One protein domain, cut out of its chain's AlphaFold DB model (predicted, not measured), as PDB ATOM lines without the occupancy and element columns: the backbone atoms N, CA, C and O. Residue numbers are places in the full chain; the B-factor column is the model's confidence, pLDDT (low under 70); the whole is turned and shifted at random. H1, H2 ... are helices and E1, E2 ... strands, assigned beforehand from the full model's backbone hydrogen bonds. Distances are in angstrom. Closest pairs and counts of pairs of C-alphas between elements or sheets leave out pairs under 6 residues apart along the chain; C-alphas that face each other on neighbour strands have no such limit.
ATOM      1  N   ASP A 132     -11.639  53.688  13.596       62.84
ATOM      2  CA  ASP A 132     -11.678  53.292  12.189       62.84
ATOM      3  C   ASP A 132     -11.856  51.774  11.980       62.84
ATOM      4  O   ASP A 132     -12.591  51.347  11.091       62.84
ATOM      5  N   SER A 133     -11.246  50.933  12.824       64.38
ATOM      6  CA  SER A 133     -11.428  49.473  12.742       64.38
ATOM      7  C   SER A 133     -12.871  49.055  13.051       64.38
ATOM      8  O   SER A 133     -13.464  48.283  12.294       64.38
ATOM      9  N   GLY A 134     -13.464  49.620  14.111       64.94
ATOM     10  CA  GLY A 134     -14.870  49.390  14.451       64.94
ATOM     11  C   GLY A 134     -15.814  49.846  13.338       64.94
ATOM     12  O   GLY A 134     -16.719  49.106  12.955       64.94
ATOM     13  N   ARG A 135     -15.546  51.013  12.737       65.56
ATOM     14  CA  ARG A 135     -16.319  51.531  11.600       65.56
ATOM     15  C   ARG A 135     -16.216  50.631  10.370       65.56
ATOM     16  O   ARG A 135     -17.238  50.325   9.767       65.56
ATOM     17  N   ARG A 136     -15.019  50.152  10.021       67.00
ATOM     18  CA  ARG A 136     -14.820  49.197   8.916       67.00
ATOM     19  C   ARG A 136     -15.557  47.888   9.156       67.00
ATOM     20  O   ARG A 136     -16.213  47.383   8.252       67.00
ATOM     21  N   ARG A 137     -15.503  47.357  10.379       72.00
ATOM     22  CA  ARG A 137     -16.264  46.154  10.736       72.00
ATOM     23  C   ARG A 137     -17.767  46.390  10.604       72.00
ATOM     24  O   ARG A 137     -18.448  45.537  10.051       72.00
ATOM     25  N   ALA A 138     -18.268  47.540  11.050       71.31
ATOM     26  CA  ALA A 138     -19.676  47.899  10.900       71.31
ATOM     27  C   ALA A 138     -20.092  48.001   9.423       71.31
ATOM     28  O   ALA A 138     -21.114  47.439   9.045       71.31
ATOM     29  N   VAL A 139     -19.281  48.647   8.575       75.06
ATOM     30  CA  VAL A 139     -19.526  48.741   7.124       75.06
ATOM     31  C   VAL A 139     -19.522  47.358   6.472       75.06
ATOM     32  O   VAL A 139     -20.428  47.041   5.709       75.06
ATOM     33  N   TRP A 140     -18.546  46.515   6.806       76.12
ATOM     34  CA  TRP A 140     -18.482  45.138   6.316       76.12
ATOM     35  C   TRP A 140     -19.725  44.331   6.694       76.12
ATOM     36  O   TRP A 140     -20.350  43.716   5.835       76.12
ATOM     37  N   LEU A 141     -20.099  44.349   7.978       75.06
ATOM     38  CA  LEU A 141     -21.280  43.642   8.473       75.06
ATOM     39  C   LEU A 141     -22.557  44.165   7.813       75.06
ATOM     40  O   LEU A 141     -23.410  43.367   7.441       75.06
ATOM     41  N   TYR A 142     -22.663  45.480   7.616       81.44
ATOM     42  CA  TYR A 142     -23.767  46.085   6.879       81.44
ATOM     43  C   TYR A 142     -23.857  45.537   5.451       81.44
ATOM     44  O   TYR A 142     -24.904  45.015   5.085       81.44
ATOM     45  N   PHE A 143     -22.776  45.592   4.663       77.25
ATOM     46  CA  PHE A 143     -22.798  45.129   3.270       77.25
ATOM     47  C   PHE A 143     -23.053  43.629   3.148       77.25
ATOM     48  O   PHE A 143     -23.788  43.212   2.258       77.25
ATOM     49  N   ARG A 144     -22.502  42.822   4.059       80.12
ATOM     50  CA  ARG A 144     -22.767  41.382   4.096       80.12
ATOM     51  C   ARG A 144     -24.241  41.089   4.384       80.12
ATOM     52  O   ARG A 144     -24.873  40.365   3.622       80.12
ATOM     53  N   ASN A 145     -24.798  41.677   5.443       80.75
ATOM     54  CA  ASN A 145     -26.208  41.487   5.795       80.75
ATOM     55  C   ASN A 145     -27.133  42.034   4.700       80.75
ATOM     56  O   ASN A 145     -28.180  41.461   4.421       80.75
ATOM     57  N   PHE A 146     -26.736  43.131   4.052       83.31
ATOM     58  CA  PHE A 146     -27.445  43.683   2.909       83.31
ATOM     59  C   PHE A 146     -27.436  42.715   1.722       83.31
ATOM     60  O   PHE A 146     -28.485  42.468   1.140       83.31
ATOM     61  N   ALA A 147     -26.291  42.115   1.389       83.00
ATOM     62  CA  ALA A 147     -26.199  41.104   0.338       83.00
ATOM     63  C   ALA A 147     -27.084  39.878   0.629       83.00
ATOM     64  O   ALA A 147     -27.748  39.373  -0.274       83.00
ATOM     65  N   GLU A 148     -27.132  39.418   1.882       82.50
ATOM     66  CA  GLU A 148     -28.030  38.338   2.315       82.50
ATOM     67  C   GLU A 148     -29.511  38.745   2.200       82.50
ATOM     68  O   GLU A 148     -30.318  37.989   1.656       82.50
ATOM     69  N   ALA A 149     -29.868  39.966   2.612       84.94
ATOM     70  CA  ALA A 149     -31.225  40.497   2.470       84.94
ATOM     71  C   ALA A 149     -31.649  40.638   0.999       84.94
ATOM     72  O   ALA A 149     -32.770  40.283   0.646       84.94
ATOM     73  N   VAL A 150     -30.744  41.094   0.127       84.31
ATOM     74  CA  VAL A 150     -30.961  41.163  -1.325       84.31
ATOM     75  C   VAL A 150     -31.244  39.775  -1.889       84.31
ATOM     76  O   VAL A 150     -32.173  39.623  -2.676       84.31
ATOM     77  N   LYS A 151     -30.503  38.740  -1.476       83.31
ATOM     78  CA  LYS A 151     -30.803  37.365  -1.904       83.31
ATOM     79  C   LYS A 151     -32.227  36.965  -1.502       83.31
ATOM     80  O   LYS A 151     -32.985  36.524  -2.358       83.31
ATOM     81  N   GLY A 152     -32.624  37.206  -0.252       82.06
ATOM     82  CA  GLY A 152     -33.994  36.932   0.200       82.06
ATOM     83  C   GLY A 152     -35.065  37.714  -0.574       82.06
ATOM     84  O   GLY A 152     -36.114  37.171  -0.898       82.06
ATOM     85  N   PHE A 153     -34.789  38.970  -0.931       83.94
ATOM     86  CA  PHE A 153     -35.699  39.796  -1.728       83.94
ATOM     87  C   PHE A 153     -35.892  39.248  -3.150       83.94
ATOM     88  O   PHE A 153     -37.009  39.232  -3.660       83.94
ATOM     89  N   PHE A 154     -34.812  38.799  -3.791       81.69
ATOM     90  CA  PHE A 154     -34.831  38.380  -5.191       81.69
ATOM     91  C   PHE A 154     -35.247  36.927  -5.418       81.69
ATOM     92  O   PHE A 154     -35.915  36.651  -6.413       81.69
ATOM     93  N   PHE A 155     -34.862  36.022  -4.518       81.44
ATOM     94  CA  PHE A 155     -35.100  34.579  -4.650       81.44
ATOM     95  C   PHE A 155     -36.171  34.055  -3.692       81.44
ATOM     96  O   PHE A 155     -36.525  32.884  -3.763       81.44
ATOM     97  N   GLY A 156     -36.696  34.900  -2.801       76.88
ATOM     98  CA  GLY A 156     -37.549  34.457  -1.703       76.88
ATOM     99  C   GLY A 156     -36.755  33.766  -0.589       76.88
ATOM    100  O   GLY A 156     -35.522  33.751  -0.574       76.88
ATOM    101  N   HIS A 157     -37.481  33.218   0.385       76.25
ATOM    102  CA  HIS A 157     -36.900  32.495   1.520       76.25
ATOM    103  C   HIS A 157     -36.868  30.973   1.320       76.25
ATOM    104  O   HIS A 157     -36.184  30.286   2.077       76.25
ATOM    105  N   GLU A 158     -37.560  30.460   0.300       77.62
ATOM    106  CA  GLU A 158     -37.655  29.033  -0.007       77.62
ATOM    107  C   GLU A 158     -36.877  28.715  -1.296       77.62
ATOM    108  O   GLU A 158     -37.358  29.003  -2.391       77.62
ATOM    109  N   PRO A 159     -35.663  28.144  -1.196       67.06
ATOM    110  CA  PRO A 159     -34.819  27.879  -2.362       67.06
ATOM    111  C   PRO A 159     -35.396  26.812  -3.303       67.06
ATOM    112  O   PRO A 159     -35.097  26.832  -4.495       67.06
ATOM    113  N   ASP A 160     -36.228  25.906  -2.785       77.94
ATOM    114  CA  ASP A 160     -36.772  24.778  -3.549       77.94
ATOM    115  C   ASP A 160     -37.985  25.169  -4.410       77.94
ATOM    116  O   ASP A 160     -38.298  24.503  -5.402       77.94
ATOM    117  N   HIS A 161     -38.647  26.277  -4.071       74.00
ATOM    118  CA  HIS A 161     -39.832  26.787  -4.754       74.00
ATOM    119  C   HIS A 161     -39.703  28.298  -4.947       74.00
ATOM    120  O   HIS A 161     -40.388  29.064  -4.265       74.00
ATOM    121  N   PRO A 162     -38.811  28.750  -5.850       67.31
ATOM    122  CA  PRO A 162     -38.610  30.169  -6.065       67.31
ATOM    123  C   PRO A 162     -39.943  30.791  -6.510       67.31
ATOM    124  O   PRO A 162     -40.482  30.387  -7.545       67.31
ATOM    125  N   PRO A 163     -40.499  31.743  -5.744       68.75
ATOM    126  CA  PRO A 163     -41.724  32.422  -6.133       68.75
ATOM    127  C   PRO A 163     -41.531  33.123  -7.480       68.75
ATOM    128  O   PRO A 163     -40.443  33.624  -7.785       68.75
ATOM    129  N   GLU A 164     -42.591  33.190  -8.288       77.75
ATOM    130  CA  GLU A 164     -42.580  33.962  -9.529       77.75
ATOM    131  C   GLU A 164     -42.666  35.458  -9.201       77.75
ATOM    132  O   GLU A 164     -43.714  36.088  -9.277       77.75
ATOM    133  N   ILE A 165     -41.535  36.020  -8.773       78.31
ATOM    134  CA  ILE A 165     -41.419  37.439  -8.456       78.31
ATOM    135  C   ILE A 165     -41.033  38.190  -9.727       78.31
ATOM    136  O   ILE A 165     -39.960  37.962 -10.298       78.31
ATOM    137  N   ALA A 166     -41.881  39.127 -10.146       79.81
ATOM    138  CA  ALA A 166     -41.528  40.085 -11.182       79.81
ATOM    139  C   ALA A 166     -40.746  41.242 -10.551       79.81
ATOM    140  O   ALA A 166     -41.221  41.911  -9.634       79.81
ATOM    141  N   HIS A 167     -39.529  41.475 -11.038       80.19
ATOM    142  CA  HIS A 167     -38.669  42.544 -10.533       80.19
ATOM    143  C   HIS A 167     -38.617  43.705 -11.513       80.19
ATOM    144  O   HIS A 167     -38.321  43.504 -12.692       80.19
ATOM    145  N   VAL A 168     -38.821  44.920 -11.011       80.75
ATOM    146  CA  VAL A 168     -38.625  46.167 -11.753       80.75
ATOM    147  C   VAL A 168     -37.461  46.928 -11.133       80.75
ATOM    148  O   VAL A 168     -37.449  47.227  -9.941       80.75
ATOM    149  N   LEU A 169     -36.452  47.225 -11.946       82.69
ATOM    150  CA  LEU A 169     -35.274  47.976 -11.532       82.69
ATOM    151  C   LEU A 169     -35.293  49.333 -12.208       82.69
ATOM    152  O   LEU A 169     -35.293  49.385 -13.435       82.69
ATOM    153  N   THR A 170     -35.249  50.413 -11.436       81.75
ATOM    154  CA  THR A 170     -35.015  51.753 -11.974       81.75
ATOM    155  C   THR A 170     -33.626  52.224 -11.577       81.75
ATOM    156  O   THR A 170     -33.220  52.112 -10.422       81.75
ATOM    157  N   VAL A 171     -32.854  52.717 -12.540       81.81
ATOM    158  CA  VAL A 171     -31.506  53.233 -12.284       81.81
ATOM    159  C   VAL A 171     -31.464  54.692 -12.677       81.81
ATOM    160  O   VAL A 171     -31.604  54.988 -13.858       81.81
ATOM    161  N   GLN A 172     -31.251  55.571 -11.700       81.00
ATOM    162  CA  GLN A 172     -31.093  57.003 -11.890       81.00
ATOM    163  C   GLN A 172     -29.623  57.399 -11.789       81.00
ATOM    164  O   GLN A 172     -28.998  57.234 -10.738       81.00
ATOM    165  N   ILE A 173     -29.084  57.952 -12.873       81.38
ATOM    166  CA  ILE A 173     -27.753  58.565 -12.885       81.38
ATOM    167  C   ILE A 173     -27.924  60.051 -12.603       81.38
ATOM    168  O   ILE A 173     -28.607  60.738 -13.354       81.38
ATOM    169  N   ASN A 174     -27.307  60.528 -11.526       79.44
ATOM    170  CA  ASN A 174     -27.230  61.941 -11.186       79.44
ATOM    171  C   ASN A 174     -25.760  62.358 -11.213       79.44
ATOM    172  O   ASN A 174     -24.971  61.907 -10.377       79.44
ATOM    173  N   ASP A 175     -25.371  63.225 -12.139       75.56
ATOM    174  CA  ASP A 175     -24.027  63.784 -12.173       75.56
ATOM    175  C   ASP A 175     -24.039  65.305 -11.993       75.56
ATOM    176  O   ASP A 175     -24.854  66.025 -12.554       75.56
ATOM    177  N   ASP A 176     -23.114  65.807 -11.176       76.06
ATOM    178  CA  ASP A 176     -22.825  67.236 -11.085       76.06
ATOM    179  C   ASP A 176     -21.458  67.476 -11.728       76.06
ATOM    180  O   ASP A 176     -20.393  67.087 -11.214       76.06
ATOM    181  N   THR A 177     -21.500  68.076 -12.915       65.25
ATOM    182  CA  THR A 177     -20.304  68.480 -13.642       65.25
ATOM    183  C   THR A 177     -19.840  69.843 -13.125       65.25
ATOM    184  O   THR A 177     -20.622  70.776 -12.991       65.25
ATOM    185  N   ASN A 178     -18.532  69.992 -12.881       65.75
ATOM    186  CA  ASN A 178     -17.868  71.223 -12.409       65.75
ATOM    187  C   ASN A 178     -17.701  71.400 -10.894       65.75
ATOM    188  O   ASN A 178     -17.549  72.523 -10.393       65.75
ATOM    189  N   ILE A 179     -17.579  70.307 -10.145       71.50
ATOM    190  CA  ILE A 179     -17.174  70.400  -8.746       71.50
ATOM    191  C   ILE A 179     -15.660  70.615  -8.679       71.50
ATOM    192  O   ILE A 179     -14.845  69.710  -8.838       71.50
ATOM    193  N   LYS A 180     -15.269  71.871  -8.442       67.19
ATOM    194  CA  LYS A 180     -13.884  72.237  -8.119       67.19
ATOM    195  C   LYS A 180     -13.521  71.646  -6.759       67.19
ATOM    196  O   LYS A 180     -14.006  72.140  -5.740       67.19
ATOM    197  N   LEU A 181     -12.663  70.629  -6.755       68.44
ATOM    198  CA  LEU A 181     -12.049  70.097  -5.543       68.44
ATOM    199  C   LEU A 181     -10.623  70.640  -5.447       68.44
ATOM    200  O   LEU A 181      -9.850  70.627  -6.406       68.44
ATOM    201  N   THR A 182     -10.269  71.162  -4.281       59.72
ATOM    202  CA  THR A 182      -8.883  71.503  -3.958       59.72
ATOM    203  C   THR A 182      -8.173  70.241  -3.504       59.72
ATOM    204  O   THR A 182      -8.543  69.660  -2.486       59.72
ATOM    205  N   SER A 183      -7.146  69.805  -4.239       55.69
ATOM    206  CA  SER A 183      -6.289  68.728  -3.742       55.69
ATOM    207  C   SER A 183      -5.454  69.262  -2.575       55.69
ATOM    208  O   SER A 183      -4.846  70.327  -2.685       55.69
ATOM    209  N   ALA A 184      -5.360  68.511  -1.478       51.66
ATOM    210  CA  ALA A 184      -4.599  68.925  -0.296       51.66
ATOM    211  C   ALA A 184      -3.089  69.139  -0.559       51.66
ATOM    212  O   ALA A 184      -2.400  69.739   0.258       51.66
ATOM    213  N   ARG A 185      -2.554  68.644  -1.687       51.53
ATOM    214  CA  ARG A 185      -1.113  68.670  -2.008       51.53
ATOM    215  C   ARG A 185      -0.702  69.702  -3.054       51.53
ATOM    216  O   ARG A 185       0.488  69.965  -3.199       51.53
ATOM    217  N   ARG A 186      -1.641  70.238  -3.831       54.28
ATOM    218  CA  ARG A 186      -1.360  71.209  -4.896       54.28
ATOM    219  C   ARG A 186      -2.432  72.282  -4.845       54.28
ATOM    220  O   ARG A 186      -3.608  71.958  -4.942       54.28
ATOM    221  N   SER A 187      -2.013  73.543  -4.774       60.25
ATOM    222  CA  SER A 187      -2.873  74.733  -4.879       60.25
ATOM    223  C   SER A 187      -3.678  74.802  -6.189       60.25
ATOM    224  O   SER A 187      -4.564  75.643  -6.333       60.25
ATOM    225  N   ALA A 188      -3.412  73.902  -7.141       59.66
ATOM    226  CA  ALA A 188      -4.211  73.720  -8.338       59.66
ATOM    227  C   ALA A 188      -5.602  73.155  -7.998       59.66
ATOM    228  O   ALA A 188      -5.743  72.032  -7.510       59.66
ATOM    229  N   LYS A 189      -6.640  73.939  -8.304       71.50
ATOM    230  CA  LYS A 189      -8.036  73.487  -8.290       71.50
ATOM    231  C   LYS A 189      -8.238  72.530  -9.462       71.50
ATOM    232  O   LYS A 189      -8.176  72.960 -10.613       71.50
ATOM    233  N   THR A 190      -8.478  71.254  -9.184       73.00
ATOM    234  CA  THR A 190      -8.890  70.296 -10.210       73.00
ATOM    235  C   THR A 190     -10.409  70.275 -10.282       73.00
ATOM    236  O   THR A 190     -11.106  70.243  -9.266       73.00
ATOM    237  N   VAL A 191     -10.939  70.364 -11.497       73.81
ATOM    238  CA  VAL A 191     -12.373  70.207 -11.734       73.81
ATOM    239  C   VAL A 191     -12.661  68.714 -11.795       73.81
ATOM    240  O   VAL A 191     -12.036  68.000 -12.577       73.81
ATOM    241  N   HIS A 192     -13.576  68.256 -10.950       79.50
ATOM    242  CA  HIS A 192     -14.071  66.890 -10.928       79.50
ATOM    243  C   HIS A 192     -15.549  66.866 -11.296       79.50
ATOM    244  O   HIS A 192     -16.266  67.865 -11.178       79.50
ATOM    245  N   THR A 193     -15.991  65.693 -11.721       79.88
ATOM    246  CA  THR A 193     -17.406  65.367 -11.859       79.88
ATOM    247  C   THR A 193     -17.772  64.471 -10.700       79.88
ATOM    248  O   THR A 193     -17.084  63.477 -10.472       79.88
ATOM    249  N   MET A 194     -18.821  64.817  -9.963       83.75
ATOM    250  CA  MET A 194     -19.333  63.932  -8.923       83.75
ATOM    251  C   MET A 194     -20.519  63.177  -9.490       83.75
ATOM    252  O   MET A 194     -21.485  63.790  -9.926       83.75
ATOM    253  N   MET A 195     -20.418  61.856  -9.499       84.44
ATOM    254  CA  MET A 195     -21.471  60.960  -9.948       84.44
ATOM    255  C   MET A 195     -22.109  60.308  -8.726       84.44
ATOM    256  O   MET A 195     -21.410  59.807  -7.846       84.44
ATOM    257  N   SER A 196     -23.430  60.309  -8.683       83.88
ATOM    258  CA  SER A 196     -24.243  59.574  -7.726       83.88
ATOM    259  C   SER A 196     -25.247  58.764  -8.521       83.88
ATOM    260  O   SER A 196     -25.963  59.336  -9.334       83.88
ATOM    261  N   ASN A 197     -25.363  57.468  -8.252       82.12
ATOM    262  CA  ASN A 197     -26.470  56.701  -8.812       82.12
ATOM    263  C   ASN A 197     -27.398  56.228  -7.706       82.12
ATOM    264  O   ASN A 197     -26.964  55.849  -6.612       82.12
ATOM    265  N   LEU A 198     -28.680  56.253  -8.018       83.38
ATOM    266  CA  LEU A 198     -29.736  55.729  -7.179       83.38
ATOM    267  C   LEU A 198     -30.377  54.577  -7.942       83.38
ATOM    268  O   LEU A 198     -30.796  54.759  -9.080       83.38
ATOM    269  N   GLN A 199     -30.394  53.382  -7.357       87.38
ATOM    270  CA  GLN A 199     -31.144  52.264  -7.932       87.38
ATOM    271  C   GLN A 199     -32.357  52.005  -7.051       87.38
ATOM    272  O   GLN A 199     -32.192  51.814  -5.846       87.38
ATOM    273  N   HIS A 200     -33.550  51.986  -7.632       87.25
ATOM    274  CA  HIS A 200     -34.741  51.489  -6.962       87.25
ATOM    275  C   HIS A 200     -35.044  50.096  -7.480       87.25
ATOM    276  O   HIS A 200     -34.962  49.821  -8.677       87.25
ATOM    277  N   HIS A 201     -35.384  49.219  -6.556       86.31
ATOM    278  CA  HIS A 201     -35.757  47.854  -6.843       86.31
ATOM    279  C   HIS A 201     -37.162  47.646  -6.309       86.31
ATOM    280  O   HIS A 201     -37.409  47.919  -5.137       86.31
ATOM    281  N   PHE A 202     -38.047  47.167  -7.172       85.19
ATOM    282  CA  PHE A 202     -39.427  46.833  -6.862       85.19
ATOM    283  C   PHE A 202     -39.640  45.348  -7.152       85.19
ATOM    284  O   PHE A 202     -39.193  44.857  -8.191       85.19
ATOM    285  N   ALA A 203     -40.307  44.645  -6.246       85.44
ATOM    286  CA  ALA A 203     -40.682  43.248  -6.381       85.44
ATOM    287  C   ALA A 203     -42.199  43.107  -6.284       85.44
ATOM    288  O   ALA A 203     -42.812  43.496  -5.290       85.44
ATOM    289  N   PHE A 204     -42.779  42.493  -7.309       82.75
ATOM    290  CA  PHE A 204     -44.188  42.143  -7.387       82.75
ATOM    291  C   PHE A 204     -44.295  40.628  -7.206       82.75
ATOM    292  O   PHE A 204     -43.910  39.865  -8.094       82.75
ATOM    293  N   ARG A 205     -44.738  40.182  -6.022       80.38
ATOM    294  CA  ARG A 205     -44.820  38.748  -5.675       80.38
ATOM    295  C   ARG A 205     -46.055  38.052  -6.246       80.38
ATOM    296  O   ARG A 205     -46.035  36.837  -6.414       80.38
ATOM    297  N   HIS A 206     -47.095  38.818  -6.559       79.12
ATOM    298  CA  HIS A 206     -48.349  38.331  -7.119       79.12
ATOM    299  C   HIS A 206     -48.733  39.214  -8.310       79.12
ATOM    300  O   HIS A 206     -49.462  40.186  -8.128       79.12
ATOM    301  N   PRO A 207     -48.217  38.933  -9.523       62.31
ATOM    302  CA  PRO A 207     -48.499  39.762 -10.697       62.31
ATOM    303  C   PRO A 207     -49.998  39.840 -11.029       62.31
ATOM    304  O   PRO A 207     -50.429  40.823 -11.619       62.31
ATOM    305  N   ASP A 208     -50.785  38.851 -10.593       69.31
ATOM    306  CA  ASP A 208     -52.234  38.782 -10.813       69.31
ATOM    307  C   ASP A 208     -53.061  39.524  -9.742       69.31
ATOM    308  O   ASP A 208     -54.286  39.592  -9.837       69.31
ATOM    309  N   GLN A 209     -52.427  40.065  -8.695       63.38
ATOM    310  CA  GLN A 209     -53.105  40.873  -7.681       63.38
ATOM    311  C   GLN A 209     -52.859  42.354  -7.971       63.38
ATOM    312  O   GLN A 209     -51.881  42.939  -7.514       63.38
ATOM    313  N   GLU A 210     -53.778  42.965  -8.718       56.88
ATOM    314  CA  GLU A 210     -53.695  44.343  -9.240       56.88
ATOM    315  C   GLU A 210     -53.588  45.464  -8.177       56.88
ATOM    316  O   GLU A 210     -53.604  46.642  -8.525       56.88
ATOM    317  N   LEU A 211     -53.487  45.151  -6.879       58.25
ATOM    318  CA  LEU A 211     -53.634  46.130  -5.793       58.25
ATOM    319  C   LEU A 211     -52.621  46.002  -4.645       58.25
ATOM    320  O   LEU A 211     -52.704  46.778  -3.691       58.25
ATOM    321  N   GLU A 212     -51.670  45.066  -4.691       72.12
ATOM    322  CA  GLU A 212     -50.650  45.004  -3.640       72.12
ATOM    323  C   GLU A 212     -49.507  45.990  -3.906       72.12
ATOM    324  O   GLU A 212     -48.923  46.042  -4.990       72.12
ATOM    325  N   VAL A 213     -49.177  46.784  -2.882       78.19
ATOM    326  CA  VAL A 213     -48.027  47.691  -2.907       78.19
ATOM    327  C   VAL A 213     -46.759  46.851  -3.090       78.19
ATOM    328  O   VAL A 213     -46.518  45.957  -2.275       78.19
ATOM    329  N   PRO A 214     -45.931  47.115  -4.118       84.19
ATOM    330  CA  PRO A 214     -44.730  46.329  -4.340       84.19
ATOM    331  C   PRO A 214     -43.754  46.486  -3.180       84.19
ATOM    332  O   PRO A 214     -43.519  47.592  -2.678       84.19
ATOM    333  N   ASP A 215     -43.099  45.385  -2.821       85.00
ATOM    334  CA  ASP A 215     -41.947  45.458  -1.937       85.00
ATOM    335  C   ASP A 215     -40.855  46.250  -2.648       85.00
ATOM    336  O   ASP A 215     -40.503  45.957  -3.793       85.00
ATOM    337  N   SER A 216     -40.296  47.260  -1.984       87.88
ATOM    338  CA  SER A 216     -39.277  48.096  -2.606       87.88
ATOM    339  C   SER A 216     -38.122  48.423  -1.679       87.88
ATOM    340  O   SER A 216     -38.259  48.515  -0.458       87.88
ATOM    341  N   PHE A 217     -36.946  48.595  -2.274       87.25
ATOM    342  CA  PHE A 217     -35.785  49.126  -1.577       87.25
ATOM    343  C   PHE A 217     -34.913  49.958  -2.509       87.25
ATOM    344  O   PHE A 217     -34.950  49.836  -3.736       87.25
ATOM    345  N   GLN A 218     -34.109  50.824  -1.898       86.31
ATOM    346  CA  GLN A 218     -33.187  51.699  -2.607       86.31
ATOM    347  C   GLN A 218     -31.750  51.267  -2.345       86.31
ATOM    348  O   GLN A 218     -31.344  51.026  -1.206       86.31
ATOM    349  N   VAL A 219     -30.959  51.210  -3.412       85.00
ATOM    350  CA  VAL A 219     -29.514  51.015  -3.344       85.00
ATOM    351  C   VAL A 219     -28.851  52.357  -3.575       85.00
ATOM    352  O   VAL A 219     -28.712  52.828  -4.708       85.00
ATOM    353  N   HIS A 220     -28.422  52.968  -2.479       78.12
ATOM    354  CA  HIS A 220     -27.613  54.173  -2.535       78.12
ATOM    355  C   HIS A 220     -26.185  53.798  -2.926       78.12
ATOM    356  O   HIS A 220     -25.464  53.161  -2.155       78.12
ATOM    357  N   GLN A 221     -25.762  54.200  -4.123       79.38
ATOM    358  CA  GLN A 221     -24.360  54.083  -4.495       79.38
ATOM    359  C   GLN A 221     -23.553  55.217  -3.843       79.38
ATOM    360  O   GLN A 221     -24.077  56.319  -3.646       79.38
ATOM    361  N   PRO A 222     -22.280  54.982  -3.480       77.06
ATOM    362  CA  PRO A 222     -21.446  56.046  -2.947       77.06
ATOM    363  C   PRO A 222     -21.232  57.139  -3.992       77.06
ATOM    364  O   PRO A 222     -21.237  56.886  -5.192       77.06
ATOM    365  N   LEU A 223     -20.996  58.360  -3.518       79.50
ATOM    366  CA  LEU A 223     -20.667  59.492  -4.374       79.50
ATOM    367  C   LEU A 223     -19.249  59.321  -4.944       79.50
ATOM    368  O   LEU A 223     -18.280  59.236  -4.188       79.50
ATOM    369  N   ILE A 224     -19.117  59.294  -6.271       82.50
ATOM    370  CA  ILE A 224     -17.859  58.988  -6.962       82.50
ATOM    371  C   ILE A 224     -17.292  60.250  -7.599       82.50
ATOM    372  O   ILE A 224     -17.938  60.895  -8.421       82.50
ATOM    373  N   ALA A 225     -16.046  60.576  -7.258       82.31
ATOM    374  CA  ALA A 225     -15.306  61.657  -7.893       82.31
ATOM    375  C   ALA A 225     -14.611  61.160  -9.168       82.31
ATOM    376  O   ALA A 225     -13.533  60.560  -9.130       82.31
ATOM    377  N   LEU A 226     -15.202  61.456 -10.318       82.06
ATOM    378  CA  LEU A 226     -14.624  61.186 -11.624       82.06
ATOM    379  C   LEU A 226     -13.661  62.305 -12.031       82.06
ATOM    380  O   LEU A 226     -13.926  63.496 -11.857       82.06
ATOM    381  N   LYS A 227     -12.523  61.926 -12.626       79.06
ATOM    382  CA  LYS A 227     -11.574  62.896 -13.204       79.06
ATOM    383  C   LYS A 227     -12.152  63.610 -14.432       79.06
ATOM    384  O   LYS A 227     -11.712  64.714 -14.737       79.06
ATOM    385  N   ARG A 228     -13.066  62.962 -15.167       77.81
ATOM    386  CA  ARG A 228     -13.735  63.489 -16.370       77.81
ATOM    387  C   ARG A 228     -15.147  62.896 -16.505       77.81
ATOM    388  O   ARG A 228     -15.283  61.678 -16.416       77.81
ATOM    389  N   ALA A 229     -16.148  63.723 -16.820       80.00
ATOM    390  CA  ALA A 229     -17.520  63.317 -17.180       80.00
ATOM    391  C   ALA A 229     -17.626  62.758 -18.612       80.00
ATOM    392  O   ALA A 229     -18.416  63.231 -19.424       80.00
ATOM    393  N   THR A 230     -16.787  61.797 -18.993       83.69
ATOM    394  CA  THR A 230     -16.993  61.138 -20.293       83.69
ATOM    395  C   THR A 230     -17.986  59.998 -20.126       83.69
ATOM    396  O   THR A 230     -17.883  59.267 -19.140       83.69
ATOM    397  N   ALA A 231     -18.811  59.755 -21.141       81.38
ATOM    398  CA  ALA A 231     -19.764  58.647 -21.162       81.38
ATOM    399  C   ALA A 231     -19.143  57.291 -20.785       81.38
ATOM    400  O   ALA A 231     -19.700  56.550 -19.988       81.38
ATOM    401  N   LYS A 232     -17.929  57.001 -21.273       81.62
ATOM    402  CA  LYS A 232     -17.207  55.764 -20.940       81.62
ATOM    403  C   LYS A 232     -16.971  55.595 -19.433       81.62
ATOM    404  O   LYS A 232     -17.222  54.526 -18.895       81.62
ATOM    405  N   HIS A 233     -16.480  56.638 -18.763       82.62
ATOM    406  CA  HIS A 233     -16.187  56.590 -17.327       82.62
ATOM    407  C   HIS A 233     -17.470  56.527 -16.489       82.62
ATOM    408  O   HIS A 233     -17.526  55.746 -15.546       82.62
ATOM    409  N   LEU A 234     -18.500  57.298 -16.861       84.19
ATOM    410  CA  LEU A 234     -19.811  57.247 -16.207       84.19
ATOM    411  C   LEU A 234     -20.435  55.851 -16.339       84.19
ATOM    412  O   LEU A 234     -20.800  55.244 -15.340       84.19
ATOM    413  N   GLY A 235     -20.477  55.300 -17.555       85.12
ATOM    414  CA  GLY A 235     -21.011  53.962 -17.806       85.12
ATOM    415  C   GLY A 235     -20.230  52.863 -17.081       85.12
ATOM    416  O   GLY A 235     -20.829  51.949 -16.526       85.12
ATOM    417  N   GLN A 236     -18.899  52.957 -17.013       85.56
ATOM    418  CA  GLN A 236     -18.089  51.981 -16.280       85.56
ATOM    419  C   GLN A 236     -18.349  52.022 -14.765       85.56
ATOM    420  O   GLN A 236     -18.501  50.970 -14.138       85.56
ATOM    421  N   GLU A 237     -18.415  53.210 -14.160       86.62
ATOM    422  CA  GLU A 237     -18.727  53.326 -12.730       86.62
ATOM    423  C   GLU A 237     -20.165  52.898 -12.418       86.62
ATOM    424  O   GLU A 237     -20.383  52.197 -11.433       86.62
ATOM    425  N   LEU A 238     -21.123  53.231 -13.292       86.56
ATOM    426  CA  LEU A 238     -22.497  52.738 -13.200       86.56
ATOM    427  C   LEU A 238     -22.516  51.212 -13.100       86.56
ATOM    428  O   LEU A 238     -22.987  50.667 -12.107       86.56
ATOM    429  N   LEU A 239     -21.939  50.532 -14.095       87.81
ATOM    430  CA  LEU A 239     -21.964  49.073 -14.197       87.81
ATOM    431  C   LEU A 239     -21.212  48.382 -13.057       87.81
ATOM    432  O   LEU A 239     -21.605  47.303 -12.623       87.81
ATOM    433  N   THR A 240     -20.128  48.977 -12.552       86.56
ATOM    434  CA  THR A 240     -19.365  48.383 -11.440       86.56
ATOM    435  C   THR A 240     -20.108  48.446 -10.108       86.56
ATOM    436  O   THR A 240     -19.899  47.560  -9.278       86.56
ATOM    437  N   TRP A 241     -20.984  49.437  -9.913       87.56
ATOM    438  CA  TRP A 241     -21.830  49.585  -8.725       87.56
ATOM    439  C   TRP A 241     -23.286  49.142  -8.923       87.56
ATOM    440  O   TRP A 241     -24.068  49.180  -7.966       87.56
ATOM    441  N   SER A 242     -23.685  48.716 -10.121       88.94
ATOM    442  CA  SER A 242     -25.011  48.144 -10.336       88.94
ATOM    443  C   SER A 242     -25.169  46.858  -9.532       88.94
ATOM    444  O   SER A 242     -24.336  45.957  -9.632       88.94
ATOM    445  N   LEU A 243     -26.229  46.775  -8.723       86.50
ATOM    446  CA  LEU A 243     -26.498  45.570  -7.936       86.50
ATOM    447  C   LEU A 243     -26.887  44.429  -8.876       86.50
ATOM    448  O   LEU A 243     -26.275  43.365  -8.849       86.50
ATOM    449  N   SER A 244     -27.840  44.710  -9.762       84.81
ATOM    450  CA  SER A 244     -28.164  43.882 -10.914       84.81
ATOM    451  C   SER A 244     -28.270  44.769 -12.146       84.81
ATOM    452  O   SER A 244     -28.968  45.781 -12.129       84.81
ATOM    453  N   PHE A 245     -27.580  44.395 -13.217       83.56
ATOM    454  CA  PHE A 245     -27.759  44.998 -14.527       83.56
ATOM    455  C   PHE A 245     -27.644  43.932 -15.607       83.56
ATOM    456  O   PHE A 245     -26.635  43.228 -15.698       83.56
ATOM    457  N   ALA A 246     -28.698  43.809 -16.418       81.44
ATOM    458  CA  ALA A 246     -28.823  42.757 -17.417       81.44
ATOM    459  C   ALA A 246     -28.505  41.369 -16.825       81.44
ATOM    460  O   ALA A 246     -27.785  40.601 -17.442       81.44
ATOM    461  N   GLY A 247     -28.960  41.063 -15.603       80.38
ATOM    462  CA  GLY A 247     -28.726  39.776 -14.932       80.38
ATOM    463  C   GLY A 247     -27.284  39.511 -14.477       80.38
ATOM    464  O   GLY A 247     -26.958  38.371 -14.159       80.38
ATOM    465  N   ASN A 248     -26.406  40.517 -14.480       86.00
ATOM    466  CA  ASN A 248     -25.083  40.433 -13.865       86.00
ATOM    467  C   ASN A 248     -24.982  41.372 -12.665       86.00
ATOM    468  O   ASN A 248     -25.535  42.473 -12.665       86.00
ATOM    469  N   THR A 249     -24.180  40.972 -11.692       89.56
ATOM    470  CA  THR A 249     -23.784  41.810 -10.566       89.56
ATOM    471  C   THR A 249     -22.534  42.617 -10.899       89.56
ATOM    472  O   THR A 249     -21.578  42.088 -11.474       89.56
ATOM    473  N   GLY A 250     -22.516  43.898 -10.531       89.75
ATOM    474  CA  GLY A 250     -21.363  44.773 -10.722       89.75
ATOM    475  C   GLY A 250     -20.132  44.312  -9.938       89.75
ATOM    476  O   GLY A 250     -20.238  43.774  -8.837       89.75
ATOM    477  N   GLN A 251     -18.939  44.552 -10.488       85.50
ATOM    478  CA  GLN A 251     -17.672  44.074  -9.916       85.50
ATOM    479  C   GLN A 251     -17.478  44.465  -8.442       85.50
ATOM    480  O   GLN A 251     -16.914  43.703  -7.662       85.50
ATOM    481  N   ARG A 252     -17.953  45.642  -8.019       85.31
ATOM    482  CA  ARG A 252     -17.787  46.080  -6.628       85.31
ATOM    483  C   ARG A 252     -18.683  45.318  -5.662       85.31
ATOM    484  O   ARG A 252     -18.280  45.130  -4.525       85.31
ATOM    485  N   TRP A 253     -19.846  44.849  -6.104       86.56
ATOM    486  CA  TRP A 253     -20.714  43.969  -5.317       86.56
ATOM    487  C   TRP A 253     -20.156  42.552  -5.202       86.56
ATOM    488  O   TRP A 253     -20.292  41.937  -4.147       86.56
ATOM    489  N   GLN A 254     -19.457  42.076  -6.233       86.31
ATOM    490  CA  GLN A 254     -18.762  40.784  -6.197       86.31
ATOM    491  C   GLN A 254     -17.699  40.740  -5.100       86.31
ATOM    492  O   GLN A 254     -17.606  39.765  -4.361       86.31
ATOM    493  N   LEU A 255     -16.989  41.853  -4.896       78.88
ATOM    494  CA  LEU A 255     -16.030  41.991  -3.798       78.88
ATOM    495  C   LEU A 255     -16.694  41.821  -2.419       78.88
ATOM    496  O   LEU A 255     -16.063  41.317  -1.498       78.88
ATOM    497  N   TRP A 256     -17.977  42.163  -2.277       77.56
ATOM    498  CA  TRP A 256     -18.759  41.938  -1.052       77.56
ATOM    499  C   TRP A 256     -19.387  40.535  -0.962       77.56
ATOM    500  O   TRP A 256     -20.190  40.286  -0.064       77.56
ATOM    501  N   GLY A 257     -19.040  39.617  -1.868       78.38
ATOM    502  CA  GLY A 257     -19.535  38.237  -1.882       78.38
ATOM    503  C   GLY A 257     -20.891  38.043  -2.558       78.38
ATOM    504  O   GLY A 257     -21.556  37.030  -2.327       78.38
ATOM    505  N   VAL A 258     -21.326  38.997  -3.385       83.81
ATOM    506  CA  VAL A 258     -22.505  38.821  -4.244       83.81
ATOM    507  C   VAL A 258     -22.075  38.088  -5.523       83.81
ATOM    508  O   VAL A 258     -21.273  38.644  -6.272       83.81
ATOM    509  N   PRO A 259     -22.575  36.870  -5.811       84.75
ATOM    510  CA  PRO A 259     -22.166  36.127  -7.004       84.75
ATOM    511  C   PRO A 259     -22.413  36.924  -8.288       84.75
ATOM    512  O   PRO A 259     -23.438  37.590  -8.419       84.75
ATOM    513  N   GLN A 260     -21.485  36.856  -9.246       86.94
ATOM    514  CA  GLN A 260     -21.577  37.612 -10.503       86.94
ATOM    515  C   GLN A 260     -22.866  37.312 -11.275       86.94
ATOM    516  O   GLN A 260     -23.434  38.190 -11.928       86.94
ATOM    517  N   ASP A 261     -23.281  36.057 -11.242       84.81
ATOM    518  CA  ASP A 261     -24.387  35.486 -11.986       84.81
ATOM    519  C   ASP A 261     -25.647  35.307 -11.143       84.81
ATOM    520  O   ASP A 261     -26.617  34.735 -11.640       84.81
ATOM    521  N   LEU A 262     -25.660  35.852  -9.919       84.75
ATOM    522  CA  LEU A 262     -26.769  35.730  -8.979       84.75
ATOM    523  C   LEU A 262     -28.105  36.007  -9.679       84.75
ATOM    524  O   LEU A 262     -29.030  35.211  -9.618       84.75
ATOM    525  N   PHE A 263     -28.174  37.103 -10.429       85.19
ATOM    526  CA  PHE A 263     -29.400  37.577 -11.060       85.19
ATOM    527  C   PHE A 263     -29.705  36.975 -12.438       85.19
ATOM    528  O   PHE A 263     -30.656  37.415 -13.080       85.19
ATOM    529  N   ARG A 264     -28.935  35.992 -12.927       83.00
ATOM    530  CA  ARG A 264     -29.169  35.410 -14.264       83.00
ATOM    531  C   ARG A 264     -30.494  34.667 -14.373       83.00
ATOM    532  O   ARG A 264     -31.067  34.639 -15.457       83.00
ATOM    533  N   THR A 265     -30.942  34.062 -13.280       77.69
ATOM    534  CA  THR A 265     -32.169  33.256 -13.214       77.69
ATOM    535  C   THR A 265     -33.403  34.081 -12.856       77.69
ATOM    536  O   THR A 265     -34.524  33.604 -13.012       77.69
ATOM    537  N   VAL A 266     -33.218  35.325 -12.408       79.38
ATOM    538  CA  VAL A 266     -34.318  36.208 -12.023       79.38
ATOM    539  C   VAL A 266     -34.910  36.862 -13.269       79.38
ATOM    540  O   VAL A 266     -34.201  37.515 -14.037       79.38
ATOM    541  N   LYS A 267     -36.233  36.764 -13.440       74.50
ATOM    542  CA  LYS A 267     -36.962  37.565 -14.428       74.50
ATOM    543  C   LYS A 267     -36.961  39.033 -13.985       74.50
ATOM    544  O   LYS A 267     -37.547  39.383 -12.965       74.50
ATOM    545  N   GLN A 268     -36.280  39.888 -14.743       76.06
ATOM    546  CA  GLN A 268     -36.122  41.306 -14.418       76.06
ATOM    547  C   GLN A 268     -36.536  42.183 -15.593       76.06
ATOM    548  O   GLN A 268     -36.103  41.970 -16.726       76.06
ATOM    549  N   GLN A 269     -37.313  43.217 -15.299       75.44
ATOM    550  CA  GLN A 269     -37.479  44.383 -16.151       75.44
ATOM    551  C   GLN A 269     -36.589  45.498 -15.603       75.44
ATOM    552  O   GLN A 269     -36.541  45.750 -14.401       75.44
ATOM    553  N   THR A 270     -35.815  46.144 -16.469       73.94
ATOM    554  CA  THR A 270     -34.892  47.209 -16.062       73.94
ATOM    555  C   THR A 270     -35.170  48.461 -16.872       73.94
ATOM    556  O   THR A 270     -35.047  48.459 -18.096       73.94
ATOM    557  N   TYR A 271     -35.493  49.534 -16.167       74.50
ATOM    558  CA  TYR A 271     -35.672  50.877 -16.683       74.50
ATOM    559  C   TYR A 271     -34.463  51.711 -16.271       74.50
ATOM    560  O   TYR A 271     -34.108  51.811 -15.098       74.50
ATOM    561  N   VAL A 272     -33.792  52.312 -17.244       71.31
ATOM    562  CA  VAL A 272     -32.678  53.218 -16.965       71.31
ATOM    563  C   VAL A 272     -33.161  54.628 -17.222       71.31
ATOM    564  O   VAL A 272     -33.457  54.991 -18.358       71.31
ATOM    565  N   LEU A 273     -33.253  55.398 -16.144       73.44
ATOM    566  CA  LEU A 273     -33.643  56.794 -16.153       73.44
ATOM    567  C   LEU A 273     -32.368  57.616 -16.041       73.44
ATOM    568  O   LEU A 273     -31.618  57.516 -15.074       73.44
ATOM    569  N   VAL A 274     -32.085  58.433 -17.040       67.19
ATOM    570  CA  VAL A 274     -30.933  59.321 -16.961       67.19
ATOM    571  C   VAL A 274     -31.460  60.713 -16.678       67.19
ATOM    572  O   VAL A 274     -32.066  61.340 -17.543       67.19
ATOM    573  N   ALA A 275     -31.305  61.146 -15.428       63.41
ATOM    574  CA  ALA A 275     -31.659  62.497 -15.039       63.41
ATOM    575  C   ALA A 275     -30.576  63.444 -15.575       63.41
ATOM    576  O   ALA A 275     -29.390  63.138 -15.493       63.41
ATOM    577  N   ASP A 276     -31.001  64.586 -16.112       63.91
ATOM    578  CA  ASP A 276     -30.171  65.580 -16.810       63.91
ATOM    579  C   ASP A 276     -29.775  65.207 -18.259       63.91
ATOM    580  O   ASP A 276     -29.185  64.162 -18.543       63.91
ATOM    581  N   ALA A 277     -30.079  66.114 -19.196       56.09
ATOM    582  CA  ALA A 277     -29.959  65.941 -20.649       56.09
ATOM    583  C   ALA A 277     -28.532  66.205 -21.172       56.09
ATOM    584  O   ALA A 277     -28.317  66.742 -22.266       56.09
ATOM    585  N   LEU A 278     -27.515  65.875 -20.375       68.38
ATOM    586  CA  LEU A 278     -26.131  66.038 -20.794       68.38
ATOM    587  C   LEU A 278     -25.802  65.031 -21.906       68.38
ATOM    588  O   LEU A 278     -26.122  63.849 -21.830       68.38
ATOM    589  N   LYS A 279     -25.052  65.453 -22.930       77.88
ATOM    590  CA  LYS A 279     -24.624  64.553 -24.027       77.88
ATOM    591  C   LYS A 279     -23.884  63.299 -23.532       77.88
ATOM    592  O   LYS A 279     -23.874  62.268 -24.208       77.88
ATOM    593  N   ALA A 280     -23.218  63.401 -22.380       74.50
ATOM    594  CA  ALA A 280     -22.540  62.281 -21.740       74.50
ATOM    595  C   ALA A 280     -23.541  61.227 -21.244       74.50
ATOM    596  O   ALA A 280     -23.320  60.043 -21.471       74.50
ATOM    597  N   ASN A 281     -24.649  61.677 -20.667       73.88
ATOM    598  CA  ASN A 281     -25.751  60.881 -20.149       73.88
ATOM    599  C   ASN A 281     -26.500  60.147 -21.270       73.88
ATOM    600  O   ASN A 281     -26.631  58.925 -21.215       73.88
ATOM    601  N   ASP A 282     -26.816  60.838 -22.369       79.44
ATOM    602  CA  ASP A 282     -27.360  60.210 -23.586       79.44
ATOM    603  C   ASP A 282     -26.438  59.121 -24.143       79.44
ATOM    604  O   ASP A 282     -26.871  58.061 -24.597       79.44
ATOM    605  N   SER A 283     -25.133  59.386 -24.131       81.00
ATOM    606  CA  SER A 283     -24.143  58.433 -24.625       81.00
ATOM    607  C   SER A 283     -24.035  57.212 -23.706       81.00
ATOM    608  O   SER A 283     -23.930  56.096 -24.208       81.00
ATOM    609  N   VAL A 284     -24.113  57.396 -22.381       79.44
ATOM    610  CA  VAL A 284     -24.203  56.284 -21.417       79.44
ATOM    611  C   VAL A 284     -25.458  55.467 -21.683       79.44
ATOM    612  O   VAL A 284     -25.360  54.249 -21.801       79.44
ATOM    613  N   PHE A 285     -26.609  56.121 -21.851       81.25
ATOM    614  CA  PHE A 285     -27.867  55.447 -22.148       81.25
ATOM    615  C   PHE A 285     -27.775  54.598 -23.418       81.25
ATOM    616  O   PHE A 285     -28.191  53.444 -23.415       81.25
ATOM    617  N   ARG A 286     -27.164  55.114 -24.493       81.19
ATOM    618  CA  ARG A 286     -26.953  54.340 -25.730       81.19
ATOM    619  C   ARG A 286     -26.077  53.109 -25.510       81.19
ATOM    620  O   ARG A 286     -26.380  52.058 -26.064       81.19
ATOM    621  N   GLU A 287     -25.007  53.214 -24.726       79.75
ATOM    622  CA  GLU A 287     -24.146  52.064 -24.411       79.75
ATOM    623  C   GLU A 287     -24.864  51.034 -23.531       79.75
ATOM    624  O   GLU A 287     -24.833  49.838 -23.813       79.75
ATOM    625  N   VAL A 288     -25.593  51.493 -22.516       79.75
ATOM    626  CA  VAL A 288     -26.469  50.668 -21.673       79.75
ATOM    627  C   VAL A 288     -27.507  49.943 -22.535       79.75
ATOM    628  O   VAL A 288     -27.650  48.725 -22.430       79.75
ATOM    629  N   ALA A 289     -28.175  50.655 -23.444       78.38
ATOM    630  CA  ALA A 289     -29.154  50.089 -24.363       78.38
ATOM    631  C   ALA A 289     -28.530  49.044 -25.300       78.38
ATOM    632  O   ALA A 289     -29.146  48.011 -25.541       78.38
ATOM    633  N   LYS A 290     -27.293  49.253 -25.778       77.88
ATOM    634  CA  LYS A 290     -26.553  48.236 -26.548       77.88
ATOM    635  C   LYS A 290     -26.288  46.982 -25.724       77.88
ATOM    636  O   LYS A 290     -26.456  45.890 -26.251       77.88
ATOM    637  N   ILE A 291     -25.899  47.114 -24.454       77.00
ATOM    638  CA  ILE A 291     -25.665  45.960 -23.571       77.00
ATOM    639  C   ILE A 291     -26.970  45.189 -23.353       77.00
ATOM    640  O   ILE A 291     -26.982  43.967 -23.486       77.00
ATOM    641  N   VAL A 292     -28.070  45.893 -23.069       76.94
ATOM    642  CA  VAL A 292     -29.398  45.282 -22.908       76.94
ATOM    643  C   VAL A 292     -29.835  44.601 -24.200       76.94
ATOM    644  O   VAL A 292     -30.289  43.463 -24.157       76.94
ATOM    645  N   HIS A 293     -29.647  45.251 -25.348       74.50
ATOM    646  CA  HIS A 293     -29.970  44.687 -26.653       74.50
ATOM    647  C   HIS A 293     -29.126  43.455 -26.974       74.50
ATOM    648  O   HIS A 293     -29.667  42.445 -27.395       74.50
ATOM    649  N   TYR A 294     -27.817  43.499 -26.730       73.12
ATOM    650  CA  TYR A 294     -26.934  42.355 -26.928       73.12
ATOM    651  C   TYR A 294     -27.296  41.201 -25.992       73.12
ATOM    652  O   TYR A 294     -27.288  40.047 -26.407       73.12
ATOM    653  N   ARG A 295     -27.660  41.488 -24.736       73.88
ATOM    654  CA  ARG A 295     -28.124  40.479 -23.774       73.88
ATOM    655  C   ARG A 295     -29.455  39.880 -24.207       73.88
ATOM    656  O   ARG A 295     -29.577  38.661 -24.204       73.88
ATOM    657  N   SER A 296     -30.422  40.709 -24.600       70.25
ATOM    658  CA  SER A 296     -31.726  40.240 -25.066       70.25
ATOM    659  C   SER A 296     -31.582  39.460 -26.361       70.25
ATOM    660  O   SER A 296     -32.220  38.430 -26.500       70.25
ATOM    661  N   GLN A 297     -30.684  39.867 -27.259       70.50
ATOM    662  CA  GLN A 297     -30.310  39.096 -28.434       70.50
ATOM    663  C   GLN A 297     -29.557  37.832 -28.077       70.50
ATOM    664  O   GLN A 297     -29.758  36.863 -28.770       70.50
ATOM    665  N   SER A 298     -28.716  37.786 -27.049       71.38
ATOM    666  CA  SER A 298     -27.987  36.566 -26.679       71.38
ATOM    667  C   SER A 298     -28.909  35.559 -26.003       71.38
ATOM    668  O   SER A 298     -28.863  34.385 -26.333       71.38
ATOM    669  N   GLN A 299     -29.801  36.016 -25.121       66.62
ATOM    670  CA  GLN A 299     -30.849  35.193 -24.514       66.62
ATOM    671  C   GLN A 299     -31.893  34.778 -25.548       66.62
ATOM    672  O   GLN A 299     -32.271  33.614 -25.590       66.62
ATOM    673  N   SER A 300     -32.307  35.700 -26.420       57.12
ATOM    674  CA  SER A 300     -33.185  35.403 -27.549       57.12
ATOM    675  C   SER A 300     -32.477  34.525 -28.557       57.12
ATOM    676  O   SER A 300     -33.110  33.628 -29.039       57.12
ATOM    677  N   SER A 301     -31.180  34.666 -28.823       52.78
ATOM    678  CA  SER A 301     -30.428  33.793 -29.734       52.78
ATOM    679  C   SER A 301     -30.126  32.456 -29.101       52.78
ATOM    680  O   SER A 301     -30.008  31.510 -29.845       52.78
ATOM    681  N   GLN A 302     -30.029  32.331 -27.776       54.91
ATOM    682  CA  GLN A 302     -29.981  31.034 -27.095       54.91
ATOM    683  C   GLN A 302     -31.351  30.367 -27.103       54.91
ATOM    684  O   GLN A 302     -31.438  29.186 -27.399       54.91
ATOM    685  N   ALA A 303     -32.423  31.107 -26.823       52.66
ATOM    686  CA  ALA A 303     -33.793  30.607 -26.873       52.66
ATOM    687  C   ALA A 303     -34.250  30.331 -28.313       52.66
ATOM    688  O   ALA A 303     -34.975  29.380 -28.557       52.66
TER     689      ALA A 303
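What this domain is: This is residues 132 to 303 of the 439 residues of an uncharacterized protein of Symbiodinium microadriaticum (UniProt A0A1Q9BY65). The long hairpin of E1 and E2 is the spine of a twisted five-stranded sheet, with E5 beside E1 and the short E3 and E4 beside E2. H2 slants over the sheet, H3 packs on H2, and the long helices H1 and H4 graze the sheet; residues 132 to 139 of H1 and 297 to 303 of H4 stick out. The printed part has 172 residues, with four named helices and five named strands; along the chain H1 comes first, then the four strands E1 to E4, then H2 and H3, then E5, and last H4; the sheet is branched and mixed, with E1 and E5 parallel and the neighbour pairs E1 and E2, E2 and E3, and E2 and E4 antiparallel, and the class is mixed, helices and strands. It is compact, with a radius of gyration of the C-alphas of 18.2 A and spans of 60 by 43 by 33 A.

How they stand to each other: Begin with E1, residues 166 to 182, and E2, residues 189 to 204, a hairpin with N 170 and O 200 within hydrogen-bond range at 2.8 A. E3, residues 215 to 220, completes a meander, each strand the antiparallel neighbour of the one before; N 203 and O 215 are 2.8 A apart. On the same side of E2, antiparallel E4, residues 224 to 226, has O 226 3.0 A from N 193. On the other side of E1 from E2, find parallel E5, residues 268 to 274, with N 271 and O 169 at 2.7 A. H2, residues 231 to 241, is on the sheet at a height of 9.1 A, slantwise to E2 at 49 degrees on the local plane. It touches H3, residues 251 to 255; their closest C-alphas, Thr 240 and Gln 251, are 4.9 A apart. H4, residues 279 to 303, touches H2 with residues 280 to 288 alone, at a steep tilt of 57 degrees, the same way; their closest C-alphas, Ala 231 and Ala 280, are 4.6 A apart. H4 only grazes the sheet with residues 280 to 292, as does H1, residues 132 to 155, with 146 to 154. In H1, H2, H3 and H4 every O i to N i+4 pair is within hydrogen-bond range.

Where its parts are: Find C-alpha 132 at (-11.678, 53.292, 12.189); from there H1 runs 34.4 A. E1 spans 45.9 A and bends by 64 degrees at residue 178; E2 spans 47.9 A. H4 runs 35.3 A to C-alpha 303 at (-33.793, 30.607, -26.873).

The domain as a whole: The two C-alphas farthest apart, Ser 187 and Asp 208, are 61.4 A apart. The printed part has no cut; the link from H3 to E5, residues 256 to 267, is long. Mean pLDDT of the printed part is 76.8, with 34 residues under 70, among them 180 to 188.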